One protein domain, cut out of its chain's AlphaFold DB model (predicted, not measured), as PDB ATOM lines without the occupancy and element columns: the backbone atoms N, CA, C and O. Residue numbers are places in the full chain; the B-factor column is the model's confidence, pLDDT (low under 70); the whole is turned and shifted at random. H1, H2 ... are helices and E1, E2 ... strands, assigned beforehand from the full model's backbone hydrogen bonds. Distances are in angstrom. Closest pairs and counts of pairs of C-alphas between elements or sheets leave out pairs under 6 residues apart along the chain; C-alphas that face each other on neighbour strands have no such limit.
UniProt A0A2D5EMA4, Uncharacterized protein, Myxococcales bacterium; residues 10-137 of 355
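What this domain is: This is residues 10 to 137 of the 355 residues of an uncharacterized protein of Myxococcales bacterium (UniProt A0A2D5EMA4). What does the model show at first sight? It is a sandwich of two strongly twisted five-stranded sheets, only partly face to face, with H3 covering the second sheet on its side away from the first, and the small H1 near E5 and E8 of the first. What is it made of? The printed part has 128 residues with three named helices and ten named strands, in the order H1 E1 H2 H3 E2 E3 E4 E5 E6 E7 E8 E9 E10; its class is mixed, helices and strands. Both sheets are antiparallel, in the orders E1 E10 E9 E8 E5 and E2 E3 E4 E7 E6. What is its outline? The whole is compact, with a radius of gyration of the C-alphas of 14.2 A, and elongated, spanning 43 by 26 by 25 A.

How they stand to each other: How is the first sheet built? The edge strand E1, residues 25 to 32, has E10, residues 132 to 137, as neighbour, with N 28 and O 135 within hydrogen-bond range at 2.9 A. E9, residues 122 to 128, follows with N 127 and O 134 at 2.8 A, then E8, residues 113 to 119, with N 115 and O 126 at 2.8 A, and the edge strand E5, residues 91 to 94, with N 93 and O 114 at 2.9 A. E8, E9 and E10 form a meander, each strand the antiparallel neighbour of the one before. And the second? E2, residues 61 to 63, E3, residues 75 to 77, and E4, residues 83 to 87, form another meander, with N 62 and O 76 at 2.9 A and N 77 and O 83 at 2.9 A. E7, residues 103 to 107, has N 104 and O 86 of E4 at 2.9 A, and forms a hairpin with the edge strand E6, residues 96 to 100, with N 98 and O 105 at 2.9 A. How do the sheets and helices stand? The parts of the sheets that face each other are 9.9 A centre to centre, the strands of the one at 33 degrees to those of the other. H3, residues 48 to 55, is on the second sheet at a height of 8.4 A, its closest C-alphas to E6 being those of Val 52 and Trp 100, 6.2 A apart. H1, residues 11 to 16, is on the first, with the C-alphas of Leu 16 and Leu 93 of E5 closest at 6.6 A, while H2, residues 39 to 42, is on neither sheet. What do the helix backbones show? In H1 and H3 every O i to N i+4 pair is within hydrogen-bond range; H2 is too short for such a pair.

Where its parts are: Where do the first and last elements lie? H1 begins at C-alpha 11, (40.739, 57.482, 279.894), and E10 ends at C-alpha 137, (42.138, 64.734, 265.629). Which elements are long? E1 measures 20.1 A and bends by 57 degrees at residue 28; E9 measures 19.1 A, E8 19.0 A and E10 16.8 A. H3, the longest helix by residues, measures 10.5 A.

The domain as a whole: How far does it reach? The two C-alphas farthest apart, those of Asp 22 and Leu 57, are 46.0 A apart, and the printed part has no cut. Which link is long? The link from E2 to E3, with 11 residues, is long. Where is confidence low? The mean pLDDT of the printed part is 77.0, and 32 residues are under 70, among them residues 35 to 45 and 66 to 72.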
ATOM      1  N   SER A  10      43.220  56.187 275.854       78.81
ATOM      2  CA  SER A  10      42.792  55.721 277.173       78.81
ATOM      3  C   SER A  10      42.090  56.844 277.952       78.81
ATOM      4  O   SER A  10      42.233  58.030 277.642       78.81
ATOM      5  N   ALA A  11      41.346  56.489 279.003       69.38
ATOM      6  CA  ALA A  11      40.739  57.482 279.894       69.38
ATOM      7  C   ALA A  11      41.786  58.429 280.517       69.38
ATOM      8  O   ALA A  11      41.515  59.610 280.709       69.38
ATOM      9  N   GLU A  12      42.993  57.921 280.779       66.06
ATOM     10  CA  GLU A  12      44.144  58.696 281.257       66.06
ATOM     11  C   GLU A  12      44.665  59.664 280.184       66.06
ATOM     12  O   GLU A  12      44.913  60.832 280.467       66.06
ATOM     13  N   GLU A  13      44.791  59.213 278.934       73.69
ATOM     14  CA  GLU A  13      45.254  60.065 277.834       73.69
ATOM     15  C   GLU A  13      44.245  61.180 277.553       73.69
ATOM     16  O   GLU A  13      44.621  62.345 277.464       73.69
ATOM     17  N   ARG A  14      42.949  60.848 277.521       73.38
ATOM     18  CA  ARG A  14      41.859  61.830 277.415       73.38
ATOM     19  C   ARG A  14      41.893  62.849 278.553       73.38
ATOM     20  O   ARG A  14      41.726  64.037 278.302       73.38
ATOM     21  N   ALA A  15      42.178  62.406 279.778       63.72
ATOM     22  CA  ALA A  15      42.319  63.279 280.936       63.72
ATOM     23  C   ALA A  15      43.461  64.291 280.785       63.72
ATOM     24  O   ALA A  15      43.234  65.482 280.978       63.72
ATOM     25  N   LEU A  16      44.659  63.829 280.409       61.53
ATOM     26  CA  LEU A  16      45.821  64.694 280.153       61.53
ATOM     27  C   LEU A  16      45.542  65.713 279.044       61.53
ATOM     28  O   LEU A  16      46.076  66.820 279.041       61.53
ATOM     29  N   LEU A  17      44.676  65.337 278.108       67.56
ATOM     30  CA  LEU A  17      44.277  66.174 276.992       67.56
ATOM     31  C   LEU A  17      43.170  67.174 277.330       67.56
ATOM     32  O   LEU A  17      42.908  68.037 276.495       67.56
ATOM     33  N   GLY A  18      42.566  67.098 278.519       62.81
ATOM     34  CA  GLY A  18      41.403  67.909 278.884       62.81
ATOM     35  C   GLY A  18      40.126  67.504 278.139       62.81
ATOM     36  O   GLY A  18      39.208  68.307 278.024       62.81
ATOM     37  N   LEU A  19      40.073  66.277 277.611       65.25
ATOM     38  CA  LEU A  19      38.925  65.753 276.875       65.25
ATOM     39  C   LEU A  19      37.914  65.119 277.834       65.25
ATOM     40  O   LEU A  19      38.273  64.351 278.737       65.25
ATOM     41  N   ALA A  20      36.637  65.400 277.601       64.94
ATOM     42  CA  ALA A  20      35.532  64.719 278.251       64.94
ATOM     43  C   ALA A  20      35.448  63.247 277.804       64.94
ATOM     44  O   ALA A  20      35.993  62.823 276.781       64.94
ATOM     45  N   ALA A  21      34.746  62.429 278.591       66.88
ATOM     46  CA  ALA A  21      34.588  61.004 278.297       66.88
ATOM     47  C   ALA A  21      33.779  60.737 277.013       66.88
ATOM     48  O   ALA A  21      33.889  59.659 276.435       66.88
ATOM     49  N   ASP A  22      32.996  61.705 276.552       72.31
ATOM     50  CA  ASP A  22      32.157  61.655 275.356       72.31
ATOM     51  C   ASP A  22      32.713  62.470 274.176       72.31
ATOM     52  O   ASP A  22      32.120  62.441 273.099       72.31
ATOM     53  N   ASP A  23      33.869  63.127 274.334       69.75
ATOM     54  CA  ASP A  23      34.492  63.877 273.241       69.75
ATOM     55  C   ASP A  23      34.872  62.960 272.070       69.75
ATOM     56  O   ASP A  23      35.391  61.844 272.239       69.75
ATOM     57  N   VAL A  24      34.625  63.463 270.856       75.88
ATOM     58  CA  VAL A  24      34.928  62.760 269.608       75.88
ATOM     59  C   VAL A  24      36.422  62.866 269.318       75.88
ATOM     60  O   VAL A  24      36.991  63.954 269.204       75.88
ATOM     61  N   VAL A  25      37.049  61.699 269.186       78.62
ATOM     62  CA  VAL A  25      38.459  61.534 268.835       78.62
ATOM     63  C   VAL A  25      38.514  60.703 267.559       78.62
ATOM     64  O   VAL A  25      38.126  59.535 267.561       78.62
ATOM     65  N   GLU A  26      38.982  61.303 266.473       82.12
ATOM     66  CA  GLU A  26      39.117  60.669 265.166       82.12
ATOM     67  C   GLU A  26      40.575  60.256 264.937       82.12
ATOM     68  O   GLU A  26      41.491  61.055 265.106       82.12
ATOM     69  N   LEU A  27      40.820  59.010 264.530       83.06
ATOM     70  CA  LEU A  27      42.155  58.573 264.122       83.06
ATOM     71  C   LEU A  27      42.490  59.146 262.736       83.06
ATOM     72  O   LEU A  27      41.864  58.778 261.746       83.06
ATOM     73  N   VAL A  28      43.512  59.999 262.662       79.81
ATOM     74  CA  VAL A  28      43.936  60.683 261.424       79.81
ATOM     75  C   VAL A  28      45.081  59.952 260.749       79.81
ATOM     76  O   VAL A  28      45.167  59.903 259.523       79.81
ATOM     77  N   GLY A  29      45.995  59.410 261.549       80.12
ATOM     78  CA  GLY A  29      47.236  58.857 261.042       80.12
ATOM     79  C   GLY A  29      47.779  57.778 261.951       80.12
ATOM     80  O   GLY A  29      47.737  57.876 263.174       80.12
ATOM     81  N   GLU A  30      48.319  56.744 261.334       85.94
ATOM     82  CA  GLU A  30      48.981  55.663 262.034       85.94
ATOM     83  C   GLU A  30      50.157  55.180 261.190       85.94
ATOM     84  O   GLU A  30      49.986  54.865 260.011       85.94
ATOM     85  N   ARG A  31      51.352  55.133 261.781       84.88
ATOM     86  CA  ARG A  31      52.563  54.640 261.125       84.88
ATOM     87  C   ARG A  31      53.356  53.756 262.072       84.88
ATOM     88  O   ARG A  31      53.651  54.147 263.199       84.88
ATOM     89  N   GLU A  32      53.725  52.572 261.602       85.31
ATOM     90  CA  GLU A  32      54.701  51.737 262.297       85.31
ATOM     91  C   GLU A  32      56.099  52.334 262.146       85.31
ATOM     92  O   GLU A  32      56.480  52.814 261.074       85.31
ATOM     93  N   ALA A  33      56.866  52.309 263.230       77.69
ATOM     94  CA  ALA A  33      58.246  52.747 263.203       77.69
ATOM     95  C   ALA A  33      59.059  51.816 262.280       77.69
ATOM     96  O   ALA A  33      58.851  50.596 262.292       77.69
ATOM     97  N   PRO A  34      59.989  52.360 261.478       73.62
ATOM     98  CA  PRO A  34      60.794  51.555 260.581       73.62
ATOM     99  C   PRO A  34      61.617  50.532 261.381       73.62
ATOM    100  O   PRO A  34      62.123  50.838 262.469       73.62
ATOM    101  N   PRO A  35      61.785  49.302 260.868       63.59
ATOM    102  CA  PRO A  35      62.600  48.299 261.533       63.59
ATOM    103  C   PRO A  35      64.071  48.734 261.515       63.59
ATOM    104  O   PRO A  35      64.729  48.658 260.482       63.59
ATOM    105  N   SER A  36      64.604  49.167 262.661       58.12
ATOM    106  CA  SER A  36      66.024  49.522 262.792       58.12
ATOM    107  C   SER A  36      66.806  48.430 263.536       58.12
ATOM    108  O   SER A  36      66.594  48.241 264.740       58.12
ATOM    109  N   PRO A  37      67.721  47.702 262.865       46.81
ATOM    110  CA  PRO A  37      68.616  46.751 263.526       46.81
ATOM    111  C   PRO A  37      69.718  47.443 264.351       46.81
ATOM    112  O   PRO A  37      70.249  46.830 265.271       46.81
ATOM    113  N   VAL A  38      70.033  48.714 264.062       48.50
ATOM    114  CA  VAL A  38      71.067  49.516 264.752       48.50
ATOM    115  C   VAL A  38      70.477  50.308 265.931       48.50
ATOM    116  O   VAL A  38      71.098  50.410 266.990       48.50
ATOM    117  N   GLY A  39      69.238  50.795 265.798       48.31
ATOM    118  CA  GLY A  39      68.598  51.677 266.778       48.31
ATOM    119  C   GLY A  39      68.216  51.021 268.102       48.31
ATOM    120  O   GLY A  39      68.138  51.707 269.117       48.31
ATOM    121  N   LYS A  40      68.045  49.691 268.139       48.41
ATOM    122  CA  LYS A  40      67.755  48.975 269.395       48.41
ATOM    123  C   LYS A  40      68.943  48.877 270.348       48.41
ATOM    124  O   LYS A  40      68.694  48.701 271.529       48.41
ATOM    125  N   ALA A  41      70.179  48.938 269.850       48.28
ATOM    126  CA  ALA A  41      71.385  48.784 270.670       48.28
ATOM    127  C   ALA A  41      72.076  50.126 270.958       48.28
ATOM    128  O   ALA A  41      72.606  50.315 272.043       48.28
ATOM    129  N   PHE A  42      72.055  51.069 270.009       51.31
ATOM    130  CA  PHE A  42      72.748  52.354 270.166       51.31
ATOM    131  C   PHE A  42      71.968  53.363 271.019       51.31
ATOM    132  O   PHE A  42      72.563  54.156 271.742       51.31
ATOM    133  N   ALA A  43      70.634  53.345 270.940       51.22
ATOM    134  CA  ALA A  43      69.799  54.302 271.654       51.22
ATOM    135  C   ALA A  43      69.522  53.840 273.093       51.22
ATOM    136  O   ALA A  43      69.659  54.632 274.008       51.22
ATOM    137  N   SER A  44      69.207  52.564 273.330       55.50
ATOM    138  CA  SER A  44      68.758  52.063 274.644       55.50
ATOM    139  C   SER A  44      69.714  52.286 275.825       55.50
ATOM    140  O   SER A  44      69.312  52.056 276.960       55.50
ATOM    141  N   GLU A  45      70.966  52.672 275.573       64.31
ATOM    142  CA  GLU A  45      71.993  52.903 276.595       64.31
ATOM    143  C   GLU A  45      72.308  54.386 276.832       64.31
ATOM    144  O   GLU A  45      72.989  54.694 277.805       64.31
ATOM    145  N   ARG A  46      71.822  55.292 275.969       75.50
ATOM    146  CA  ARG A  46      72.130  56.727 276.040       75.50
ATOM    147  C   ARG A  46      70.994  57.541 276.636       75.50
ATOM    148  O   ARG A  46      69.829  57.340 276.258       75.50
ATOM    149  N   SER A  47      71.351  58.473 277.517       84.69
ATOM    150  CA  SER A  47      70.404  59.438 278.075       84.69
ATOM    151  C   SER A  47      69.926  60.415 276.998       84.69
ATOM    152  O   SER A  47      70.515  60.513 275.915       84.69
ATOM    153  N   LEU A  48      68.827  61.120 277.262       86.06
ATOM    154  CA  LEU A  48      68.296  62.088 276.312       86.06
ATOM    155  C   LEU A  48      69.267  63.258 276.077       86.06
ATOM    156  O   LEU A  48      69.380  63.741 274.952       86.06
ATOM    157  N   GLU A  49      70.034  63.655 277.089       84.31
ATOM    158  CA  GLU A  49      71.069  64.685 276.971       84.31
ATOM    159  C   GLU A  49      72.191  64.258 276.012       84.31
ATOM    160  O   GLU A  49      72.545  65.004 275.100       84.31
ATOM    161  N   GLU A  50      72.691  63.023 276.133       86.00
ATOM    162  CA  GLU A  50      73.715  62.476 275.226       86.00
ATOM    163  C   GLU A  50      73.205  62.355 273.779       86.00
ATOM    164  O   GLU A  50      73.972  62.422 272.810       86.00
ATOM    165  N   ILE A  51      71.895  62.145 273.614       86.12
ATOM    166  CA  ILE A  51      71.249  62.149 272.300       86.12
ATOM    167  C   ILE A  51      71.260  63.559 271.727       86.12
ATOM    168  O   ILE A  51      71.697  63.712 270.591       86.12
ATOM    169  N   VAL A  52      70.844  64.570 272.492       87.75
ATOM    170  CA  VAL A  52      70.852  65.975 272.051       87.75
ATOM    171  C   VAL A  52      72.252  66.409 271.612       87.75
ATOM    172  O   VAL A  52      72.395  66.944 270.515       87.75
ATOM    173  N   GLU A  53      73.298  66.072 272.372       85.38
ATOM    174  CA  GLU A  53      74.691  66.334 271.971       85.38
ATOM    175  C   GLU A  53      75.072  65.647 270.647       85.38
ATOM    176  O   GLU A  53      75.822  66.184 269.830       85.38
ATOM    177  N   THR A  54      74.548  64.441 270.404       84.75
ATOM    178  CA  THR A  54      74.786  63.707 269.152       84.75
ATOM    179  C   THR A  54      74.040  64.344 267.973       84.75
ATOM    180  O   THR A  54      74.540  64.323 266.844       84.75
ATOM    181  N   LEU A  55      72.858  64.920 268.210       85.50
ATOM    182  CA  LEU A  55      72.049  65.562 267.173       85.50
ATOM    183  C   LEU A  55      72.725  66.806 266.587       85.50
ATOM    184  O   LEU A  55      72.539  67.075 265.403       85.50
ATOM    185  N   ASP A  56      73.559  67.507 267.356       82.44
ATOM    186  CA  ASP A  56      74.356  68.634 266.847       82.44
ATOM    187  C   ASP A  56      75.366  68.213 265.770       82.44
ATOM    188  O   ASP A  56      75.749  69.013 264.911       82.44
ATOM    189  N   LEU A  57      75.789  66.948 265.790       81.12
ATOM    190  CA  LEU A  57      76.721  66.388 264.816       81.12
ATOM    191  C   LEU A  57      75.993  65.693 263.660       81.12
ATOM    192  O   LEU A  57      76.465  65.737 262.522       81.12
ATOM    193  N   GLU A  58      74.868  65.027 263.936       81.00
ATOM    194  CA  GLU A  58      74.192  64.138 262.981       81.00
ATOM    195  C   GLU A  58      72.643  64.212 263.068       81.00
ATOM    196  O   GLU A  58      71.987  63.247 263.490       81.00
ATOM    197  N   PRO A  59      72.020  65.325 262.625       83.00
ATOM    198  CA  PRO A  59      70.572  65.536 262.700       83.00
ATOM    199  C   PRO A  59      69.816  64.867 261.542       83.00
ATOM    200  O   PRO A  59      69.236  65.530 260.682       83.00
ATOM    201  N   ASP A  60      69.834  63.537 261.495       86.12
ATOM    202  CA  ASP A  60      69.216  62.769 260.407       86.12
ATOM    203  C   ASP A  60      67.779  62.338 260.744       86.12
ATOM    204  O   ASP A  60      67.541  61.297 261.364       86.12
ATOM    205  N   PHE A  61      66.815  63.186 260.395       85.56
ATOM    206  CA  PHE A  61      65.411  63.052 260.778       85.56
ATOM    207  C   PHE A  61      64.493  62.840 259.569       85.56
ATOM    208  O   PHE A  61      64.429  63.685 258.675       85.56
ATOM    209  N   ASP A  62      63.687  61.779 259.622       84.31
ATOM    210  CA  ASP A  62      62.701  61.435 258.597       84.31
ATOM    211  C   ASP A  62      61.288  61.882 259.003       84.31
ATOM    212  O   ASP A  62      60.893  61.717 260.162       84.31
ATOM    213  N   PRO A  63      60.467  62.411 258.079       83.31
ATOM    214  CA  PRO A  63      59.086  62.766 258.378       83.31
ATOM    215  C   PRO A  63      58.255  61.524 258.730       83.31
ATOM    216  O   PRO A  63      58.237  60.527 258.001       83.31
ATOM    217  N   VAL A  64      57.508  61.599 259.835       80.56
ATOM    218  CA  VAL A  64      56.644  60.496 260.287       80.56
ATOM    219  C   VAL A  64      55.369  60.416 259.449       80.56
ATOM    220  O   VAL A  64      54.910  59.324 259.144       80.56
ATOM    221  N   PHE A  65      54.810  61.529 258.986       78.00
ATOM    222  CA  PHE A  65      53.618  61.520 258.132       78.00
ATOM    223  C   PHE A  65      53.902  62.331 256.869       78.00
ATOM    224  O   PHE A  65      54.198  63.515 256.960       78.00
ATOM    225  N   GLU A  66      53.852  61.697 255.691       60.72
ATOM    226  CA  GLU A  66      54.330  62.325 254.446       60.72
ATOM    227  C   GLU A  66      53.321  63.271 253.769       60.72
ATOM    228  O   GLU A  66      53.734  64.094 252.960       60.72
ATOM    229  N   THR A  67      52.013  63.213 254.057       48.56
ATOM    230  CA  THR A  67      51.028  63.834 253.135       48.56
ATOM    231  C   THR A  67      49.672  64.234 253.733       48.56
ATOM    232  O   THR A  67      48.678  64.283 253.012       48.56
ATOM    233  N   ALA A  68      49.576  64.579 255.016       48.81
ATOM    234  CA  ALA A  68      48.405  65.327 255.485       48.81
ATOM    235  C   ALA A  68      48.802  66.800 255.582       48.81
ATOM    236  O   ALA A  68      49.521  67.174 256.500       48.81
ATOM    237  N   ALA A  69      48.341  67.630 254.642       47.38
ATOM    238  CA  ALA A  69      48.627  69.070 254.544       47.38
ATOM    239  C   ALA A  69      48.169  69.920 255.762       47.38
ATOM    240  O   ALA A  69      48.056  71.136 255.658       47.38
ATOM    241  N   ALA A  70      47.874  69.284 256.897       57.91
ATOM    242  CA  ALA A  70      47.310  69.864 258.106       57.91
ATOM    243  C   ALA A  70      47.922  69.303 259.409       57.91
ATOM    244  O   ALA A  70      47.391  69.591 260.472       57.91
ATOM    245  N   LEU A  71      48.993  68.496 259.361       64.69
ATOM    246  CA  LEU A  71      49.709  68.062 260.571       64.69
ATOM    247  C   LEU A  71      51.013  68.858 260.727       64.69
ATOM    248  O   LEU A  71      51.668  69.110 259.713       64.69
ATOM    249  N   PRO A  72      51.418  69.237 261.956       65.88
ATOM    250  CA  PRO A  72      52.711  69.875 262.163       65.88
ATOM    251  C   PRO A  72      53.837  68.889 261.854       65.88
ATOM    252  O   PRO A  72      53.644  67.666 261.878       65.88
ATOM    253  N   GLU A  73      55.022  69.419 261.558       76.44
ATOM    254  CA  GLU A  73      56.148  68.619 261.094       76.44
ATOM    255  C   GLU A  73      56.720  67.748 262.228       76.44
ATOM    256  O   GLU A  73      57.621  68.140 262.971       76.44
ATOM    257  N   VAL A  74      56.199  66.529 262.348       82.75
ATOM    258  CA  VAL A  74      56.735  65.495 263.235       82.75
ATOM    259  C   VAL A  74      57.778  64.693 262.472       82.75
ATOM    260  O   VAL A  74      57.464  64.037 261.472       82.75
ATOM    261  N   LYS A  75      59.007  64.685 262.987       87.69
ATOM    262  CA  LYS A  75      60.089  63.870 262.440       87.69
ATOM    263  C   LYS A  75      60.541  62.812 263.435       87.69
ATOM    264  O   LYS A  75      60.515  63.037 264.639       87.69
ATOM    265  N   GLN A  76      60.966  61.663 262.939       88.19
ATOM    266  CA  GLN A  76      61.565  60.593 263.723       88.19
ATOM    267  C   GLN A  76      63.041  60.489 263.367       88.19
ATOM    268  O   GLN A  76      63.415  60.593 262.201       88.19
ATOM    269  N   TRP A  77      63.887  60.301 264.373       87.25
ATOM    270  CA  TRP A  77      65.316  60.170 264.140       87.25
ATOM    271  C   TRP A  77      65.606  58.837 263.444       87.25
ATOM    272  O   TRP A  77      65.283  57.772 263.982       87.25
ATOM    273  N   ALA A  78      66.241  58.877 262.271       81.06
ATOM    274  CA  ALA A  78      66.471  57.698 261.432       81.06
ATOM    275  C   ALA A  78      67.271  56.605 262.169       81.06
ATOM    276  O   ALA A  78      67.098  55.402 261.949       81.06
ATOM    277  N   ARG A  79      68.135  57.023 263.101       75.44
ATOM    278  CA  ARG A  79      69.006  56.127 263.866       75.44
ATOM    279  C   ARG A  79      68.322  55.444 265.045       75.44
ATOM    280  O   ARG A  79      68.782  54.374 265.441       75.44
ATOM    281  N   ALA A  80      67.241  56.003 265.587       79.25
ATOM    282  CA  ALA A  80      66.602  55.495 266.798       79.25
ATOM    283  C   ALA A  80      65.067  55.589 266.728       79.25
ATOM    284  O   ALA A  80      64.490  56.633 267.045       79.25
ATOM    285  N   PRO A  81      64.381  54.476 266.399       76.81
ATOM    286  CA  PRO A  81      62.938  54.373 266.567       76.81
ATOM    287  C   PRO A  81      62.555  54.691 268.016       76.81
ATOM    288  O   PRO A  81      63.052  54.057 268.946       76.81
ATOM    289  N   GLY A  82      61.693  55.688 268.206       83.56
ATOM    290  CA  GLY A  82      61.308  56.177 269.531       83.56
ATOM    291  C   GLY A  82      61.847  57.560 269.885       83.56
ATOM    292  O   GLY A  82      61.342  58.140 270.836       83.56
ATOM    293  N   ILE A  83      62.801  58.108 269.126       88.75
ATOM    294  CA  ILE A  83      63.222  59.508 269.262       88.75
ATOM    295  C   ILE A  83      62.527  60.348 268.196       88.75
ATOM    296  O   ILE A  83      62.636  60.069 266.998       88.75
ATOM    297  N   TYR A  84      61.815  61.377 268.639       89.81
ATOM    298  CA  TYR A  84      61.023  62.246 267.778       89.81
ATOM    299  C   TYR A  84      61.468  63.694 267.930       89.81
ATOM    300  O   TYR A  84      61.802  64.125 269.025       89.81
ATOM    301  N   SER A  85      61.450  64.443 266.835       89.94
ATOM    302  CA  SER A  85      61.671  65.881 266.820       89.94
ATOM    303  C   SER A  85      60.392  66.600 266.412       89.94
ATOM    304  O   SER A  85      59.757  66.266 265.406       89.94
ATOM    305  N   LEU A  86      60.033  67.599 267.209       86.81
ATOM    306  CA  LEU A  86      58.787  68.349 267.126       86.81
ATOM    307  C   LEU A  86      59.095  69.836 267.089       86.81
ATOM    308  O   LEU A  86      60.086  70.284 267.661       86.81
ATOM    309  N   GLU A  87      58.219  70.610 266.464       79.44
ATOM    310  CA  GLU A  87      58.243  72.061 266.621       79.44
ATOM    311  C   GLU A  87      58.022  72.444 268.093       79.44
ATOM    312  O   GLU A  87      57.304  71.761 268.826       79.44
ATOM    313  N   TRP A  88      58.635  73.544 268.533       64.44
ATOM    314  CA  TRP A  88      58.561  74.013 269.922       64.44
ATOM    315  C   TRP A  88      57.131  74.224 270.447       64.44
ATOM    316  O   TRP A  88      56.869  74.078 271.638       64.44
ATOM    317  N   THR A  89      56.205  74.552 269.548       65.06
ATOM    318  CA  THR A  89      54.780  74.779 269.824       65.06
ATOM    319  C   THR A  89      54.014  73.506 270.196       65.06
ATOM    320  O   THR A  89      52.838  73.583 270.543       65.06
ATOM    321  N   ALA A  90      54.646  72.334 270.112       77.00
ATOM    322  CA  ALA A  90      54.066  71.076 270.553       77.00
ATOM    323  C   ALA A  90      54.118  70.947 272.083       77.00
ATOM    324  O   ALA A  90      55.200  70.973 272.680       77.00
ATOM    325  N   ASP A  91      52.969  70.716 272.719       80.38
ATOM    326  CA  ASP A  91      52.898  70.488 274.164       80.38
ATOM    327  C   ASP A  91      53.169  69.013 274.468       80.38
ATOM    328  O   ASP A  91      52.368  68.136 274.128       80.38
ATOM    329  N   VAL A  92      54.286  68.718 275.132       82.75
ATOM    330  CA  VAL A  92      54.585  67.362 275.605       82.75
ATOM    331  C   VAL A  92      53.827  67.133 276.913       82.75
ATOM    332  O   VAL A  92      54.233  67.603 277.969       82.75
ATOM    333  N   LEU A  93      52.701  66.423 276.841       79.81
ATOM    334  CA  LEU A  93      51.840  66.138 277.996       79.81
ATOM    335  C   LEU A  93      52.355  64.962 278.828       79.81
ATOM    336  O   LEU A  93      52.111  64.880 280.030       79.81
ATOM    337  N   ARG A  94      53.036  64.019 278.171       83.62
ATOM    338  CA  ARG A  94      53.663  62.847 278.786       83.62
ATOM    339  C   ARG A  94      54.876  62.444 277.962       83.62
ATOM    340  O   ARG A  94      54.789  62.422 276.738       83.62
ATOM    341  N   GLY A  95      55.955  62.051 278.628       82.19
ATOM    342  CA  GLY A  95      57.195  61.609 277.988       82.19
ATOM    343  C   GLY A  95      58.378  62.497 278.355       82.19
ATOM    344  O   GLY A  95      58.216  63.675 278.679       82.19
ATOM    345  N   GLU A  96      59.563  61.902 278.332       84.19
ATOM    346  CA  GLU A  96      60.816  62.614 278.550       84.19
ATOM    347  C   GLU A  96      61.132  63.444 277.304       84.19
ATOM    348  O   GLU A  96      60.940  62.985 276.175       84.19
ATOM    349  N   HIS A  97      61.556  64.688 277.497       90.62
ATOM    350  CA  HIS A  97      61.893  65.570 276.394       90.62
ATOM    351  C   HIS A  97      63.030  66.510 276.775       90.62
ATOM    352  O   HIS A  97      63.225  66.830 277.944       90.62
ATOM    353  N   ALA A  98      63.759  66.949 275.759       85.69
ATOM    354  CA  ALA A  98      64.834  67.909 275.868       85.69
ATOM    355  C   ALA A  98      64.748  68.896 274.708       85.69
ATOM    356  O   ALA A  98      64.143  68.637 273.661       85.69
ATOM    357  N   GLU A  99      65.345  70.052 274.919       86.00
ATOM    358  CA  GLU A  99      65.379  71.123 273.941       86.00
ATOM    359  C   GLU A  99      66.578  70.928 273.015       86.00
ATOM    360  O   GLU A  99      67.678  70.614 273.467       86.00
ATOM    361  N   TRP A 100      66.368  71.101 271.712       84.88
ATOM    362  CA  TRP A 100      67.430  71.009 270.717       84.88
ATOM    363  C   TRP A 100      67.139  71.959 269.555       84.88
ATOM    364  O   TRP A 100      66.148  71.800 268.838       84.88
ATOM    365  N   ALA A 101      68.009  72.955 269.372       82.94
ATOM    366  CA  ALA A 101      67.812  74.051 268.425       82.94
ATOM    367  C   ALA A 101      66.440  74.742 268.611       82.94
ATOM    368  O   ALA A 101      66.131  75.221 269.698       82.94
ATOM    369  N   ASP A 102      65.618  74.820 267.564       74.94
ATOM    370  CA  ASP A 102      64.255  75.365 267.591       74.94
ATOM    371  C   ASP A 102      63.173  74.279 267.751       74.94
ATOM    372  O   ASP A 102      62.001  74.487 267.419       74.94
ATOM    373  N   ARG A 103      63.568  73.102 268.248       82.88
ATOM    374  CA  ARG A 103      62.736  71.902 268.317       82.88
ATOM    375  C   ARG A 103      62.776  71.272 269.707       82.88
ATOM    376  O   ARG A 103      63.688  71.483 270.504       82.88
ATOM    377  N   ARG A 104      61.761  70.459 269.984       88.06
ATOM    378  CA  ARG A 104      61.735  69.548 271.131       88.06
ATOM    379  C   ARG A 104      62.073  68.150 270.656       88.06
ATOM    380  O   ARG A 104      61.475  67.661 269.694       88.06
ATOM    381  N   VAL A 105      63.017  67.514 271.333       91.12
ATOM    382  CA  VAL A 105      63.363  66.110 271.130       91.12
ATOM    383  C   VAL A 105      62.675  65.317 272.220       91.12
ATOM    384  O   VAL A 105      62.885  65.568 273.400       91.12
ATOM    385  N   VAL A 106      61.825  64.384 271.819       91.62
ATOM    386  CA  VAL A 106      61.038  63.555 272.725       91.62
ATOM    387  C   VAL A 106      61.549  62.130 272.670       91.62
ATOM    388  O   VAL A 106      61.679  61.547 271.588       91.62
ATOM    389  N   ASP A 107      61.784  61.568 273.848       90.19
ATOM    390  CA  ASP A 107      62.100  60.166 274.029       90.19
ATOM    391  C   ASP A 107      60.845  59.366 274.389       90.19
ATOM    392  O   ASP A 107      60.278  59.470 275.479       90.19
ATOM    393  N   ALA A 108      60.424  58.531 273.444       89.06
ATOM    394  CA  ALA A 108      59.316  57.600 273.580       89.06
ATOM    395  C   ALA A 108      59.759  56.127 273.482       89.06
ATOM    396  O   ALA A 108      58.953  55.238 273.180       89.06
ATOM    397  N   ARG A 109      61.052  55.840 273.687       84.62
ATOM    398  CA  ARG A 109      61.623  54.487 273.551       84.62
ATOM    399  C   ARG A 109      61.092  53.533 274.617       84.62
ATOM    400  O   ARG A 109      60.783  52.380 274.309       84.62
ATOM    401  N   HIS A 110      60.997  54.011 275.855       78.50
ATOM    402  CA  HIS A 110      60.614  53.206 277.021       78.50
ATOM    403  C   HIS A 110      59.166  53.432 277.449       78.50
ATOM    404  O   HIS A 110      58.476  52.479 277.813       78.50
ATOM    405  N   THR A 111      58.701  54.676 277.355       79.81
ATOM    406  CA  THR A 111      57.362  55.093 277.771       79.81
ATOM    407  C   THR A 111      56.691  55.823 276.614       79.81
ATOM    408  O   THR A 111      57.324  56.701 276.033       79.81
ATOM    409  N   PRO A 112      55.428  55.514 276.268       85.81
ATOM    410  CA  PRO A 112      54.725  56.242 275.224       85.81
ATOM    411  C   PRO A 112      54.614  57.732 275.554       85.81
ATOM    412  O   PRO A 112      54.042  58.114 276.584       85.81
ATOM    413  N   ALA A 113      55.110  58.565 274.647       87.38
ATOM    414  CA  ALA A 113      54.932  59.998 274.719       87.38
ATOM    415  C   ALA A 113      53.547  60.389 274.199       87.38
ATOM    416  O   ALA A 113      53.047  59.831 273.218       87.38
ATOM    417  N   LEU A 114      52.926  61.349 274.875       88.94
ATOM    418  CA  LEU A 114      51.656  61.942 274.485       88.94
ATOM    419  C   LEU A 114      51.872  63.433 274.276       88.94
ATOM    420  O   LEU A 114      52.324  64.131 275.183       88.94
ATOM    421  N   ILE A 115      51.557  63.905 273.079       87.00
ATOM    422  CA  ILE A 115      51.849  65.263 272.643       87.00
ATOM    423  C   ILE A 115      50.589  65.884 272.067       87.00
ATOM    424  O   ILE A 115      49.883  65.256 271.275       87.00
ATOM    425  N   ARG A 116      50.330  67.133 272.440       85.50
ATOM    426  CA  ARG A 116      49.313  67.966 271.807       85.50
ATOM    427  C   ARG A 116      49.968  68.818 270.727       85.50
ATOM    428  O   ARG A 116      51.019  69.418 270.932       85.50
ATOM    429  N   LEU A 117      49.340  68.825 269.564       81.69
ATOM    430  CA  LEU A 117      49.804  69.468 268.348       81.69
ATOM    431  C   LEU A 117      48.717  70.429 267.870       81.69
ATOM    432  O   LEU A 117      47.583  70.012 267.654       81.69
ATOM    433  N   HIS A 118      49.062  71.695 267.675       74.56
ATOM    434  CA  HIS A 118      48.109  72.720 267.246       74.56
ATOM    435  C   HIS A 118      48.388  73.106 265.794       74.56
ATOM    436  O   HIS A 118      49.505  73.510 265.473       74.56
ATOM    437  N   VAL A 119      47.390  72.993 264.908       71.75
ATOM    438  CA  VAL A 119      47.507  73.447 263.509       71.75
ATOM    439  C   VAL A 119      46.311  74.307 263.138       71.75
ATOM    440  O   VAL A 119      45.200  73.822 262.931       71.75
ATOM    441  N   GLY A 120      46.544  75.613 263.020       70.50
ATOM    442  CA  GLY A 120      45.489  76.570 262.708       70.50
ATOM    443  C   GLY A 120      44.452  76.650 263.828       70.50
ATOM    444  O   GLY A 120      44.685  77.307 264.831       70.50
ATOM    445  N   GLN A 121      43.288  76.035 263.638       64.81
ATOM    446  CA  GLN A 121      42.218  75.970 264.649       64.81
ATOM    447  C   GLN A 121      41.947  74.530 265.107       64.81
ATOM    448  O   GLN A 121      41.066  74.298 265.930       64.81
ATOM    449  N   ASP A 122      42.681  73.564 264.555       69.62
ATOM    450  CA  ASP A 122      42.521  72.151 264.853       69.62
ATOM    451  C   ASP A 122      43.531  71.714 265.917       69.62
ATOM    452  O   ASP A 122      44.719  72.048 265.852       69.62
ATOM    453  N   THR A 123      43.050  70.920 266.873       77.12
ATOM    454  CA  THR A 123      43.898  70.238 267.850       77.12
ATOM    455  C   THR A 123      44.094  68.789 267.427       77.12
ATOM    456  O   THR A 123      43.144  68.038 267.181       77.12
ATOM    457  N   PHE A 124      45.357  68.388 267.378       82.44
ATOM    458  CA  PHE A 124      45.784  67.025 267.143       82.44
ATOM    459  C   PHE A 124      46.487  66.476 268.376       82.44
ATOM    460  O   PHE A 124      47.084  67.189 269.182       82.44
ATOM    461  N   VAL A 125      46.420  65.164 268.510       85.81
ATOM    462  CA  VAL A 125      47.002  64.417 269.610       85.81
ATOM    463  C   VAL A 125      47.880  63.356 269.009       85.81
ATOM    464  O   VAL A 125      47.392  62.445 268.346       85.81
ATOM    465  N   ALA A 126      49.174  63.458 269.254       87.69
ATOM    466  CA  ALA A 126      50.125  62.462 268.833       87.69
ATOM    467  C   ALA A 126      50.510  61.564 270.007       87.69
ATOM    468  O   ALA A 126      50.989  62.024 271.042       87.69
ATOM    469  N   ARG A 127      50.312  60.260 269.829       90.25
ATOM    470  CA  ARG A 127      50.853  59.216 270.689       90.25
ATOM    471  C   ARG A 127      52.029  58.574 269.977       90.25
ATOM    472  O   ARG A 127      51.849  57.895 268.961       90.25
ATOM    473  N   PHE A 128      53.216  58.774 270.524       88.56
ATOM    474  CA  PHE A 128      54.439  58.180 270.018       88.56
ATOM    475  C   PHE A 128      54.932  57.104 270.964       88.56
ATOM    476  O   PHE A 128      54.964  57.290 272.174       88.56
ATOM    477  N   ASP A 129      55.346  55.980 270.406       84.56
ATOM    478  CA  ASP A 129      56.099  54.960 271.116       84.56
ATOM    479  C   ASP A 129      57.238  54.443 270.220       84.56
ATOM    480  O   ASP A 129      57.354  54.806 269.042       84.56
ATOM    481  N   GLY A 130      58.127  53.614 270.772       77.88
ATOM    482  CA  GLY A 130      59.265  53.049 270.037       77.88
ATOM    483  C   GLY A 130      58.901  52.095 268.887       77.88
ATOM    484  O   GLY A 130      59.793  51.605 268.196       77.88
ATOM    485  N   ARG A 131      57.618  51.781 268.682       80.81
ATOM    486  CA  ARG A 131      57.115  50.858 267.653       80.81
ATOM    487  C   ARG A 131      56.153  51.523 266.679       80.81
ATOM    488  O   ARG A 131      55.981  51.016 265.574       80.81
ATOM    489  N   LYS A 132      55.495  52.604 267.082       85.62
ATOM    490  CA  LYS A 132      54.340  53.153 266.390       85.62
ATOM    491  C   LYS A 132      54.135  54.624 266.739       85.62
ATOM    492  O   LYS A 132      54.248  55.043 267.887       85.62
ATOM    493  N   ALA A 133      53.755  55.390 265.729       86.75
ATOM    494  CA  ALA A 133      53.257  56.745 265.856       86.75
ATOM    495  C   ALA A 133      51.779  56.768 265.468       86.75
ATOM    496  O   ALA A 133      51.398  56.301 264.394       86.75
ATOM    497  N   THR A 134      50.937  57.295 266.350       87.75
ATOM    498  CA  THR A 134      49.492  57.421 266.134       87.75
ATOM    499  C   THR A 134      49.098  58.878 266.319       87.75
ATOM    500  O   THR A 134      49.513  59.492 267.296       87.75
ATOM    501  N   VAL A 135      48.306  59.434 265.409       85.25
ATOM    502  CA  VAL A 135      47.801  60.806 265.491       85.25
ATOM    503  C   VAL A 135      46.287  60.792 265.428       85.25
ATOM    504  O   VAL A 135      45.692  60.222 264.513       85.25
ATOM    505  N   PHE A 136      45.679  61.461 266.393       85.00
ATOM    506  CA  PHE A 136      44.252  61.671 266.495       85.00
ATOM    507  C   PHE A 136      43.924  63.144 266.259       85.00
ATOM    508  O   PHE A 136      44.686  64.018 266.664       85.00
ATOM    509  N   ARG A 137      42.787  63.426 265.637       81.88
ATOM    510  CA  ARG A 137      42.138  64.734 265.629       81.88
ATOM    511  C   ARG A 137      41.057  64.711 266.684       81.88
ATOM    512  O   ARG A 137      40.359  63.710 266.836       81.88
TER     513      ARG A 137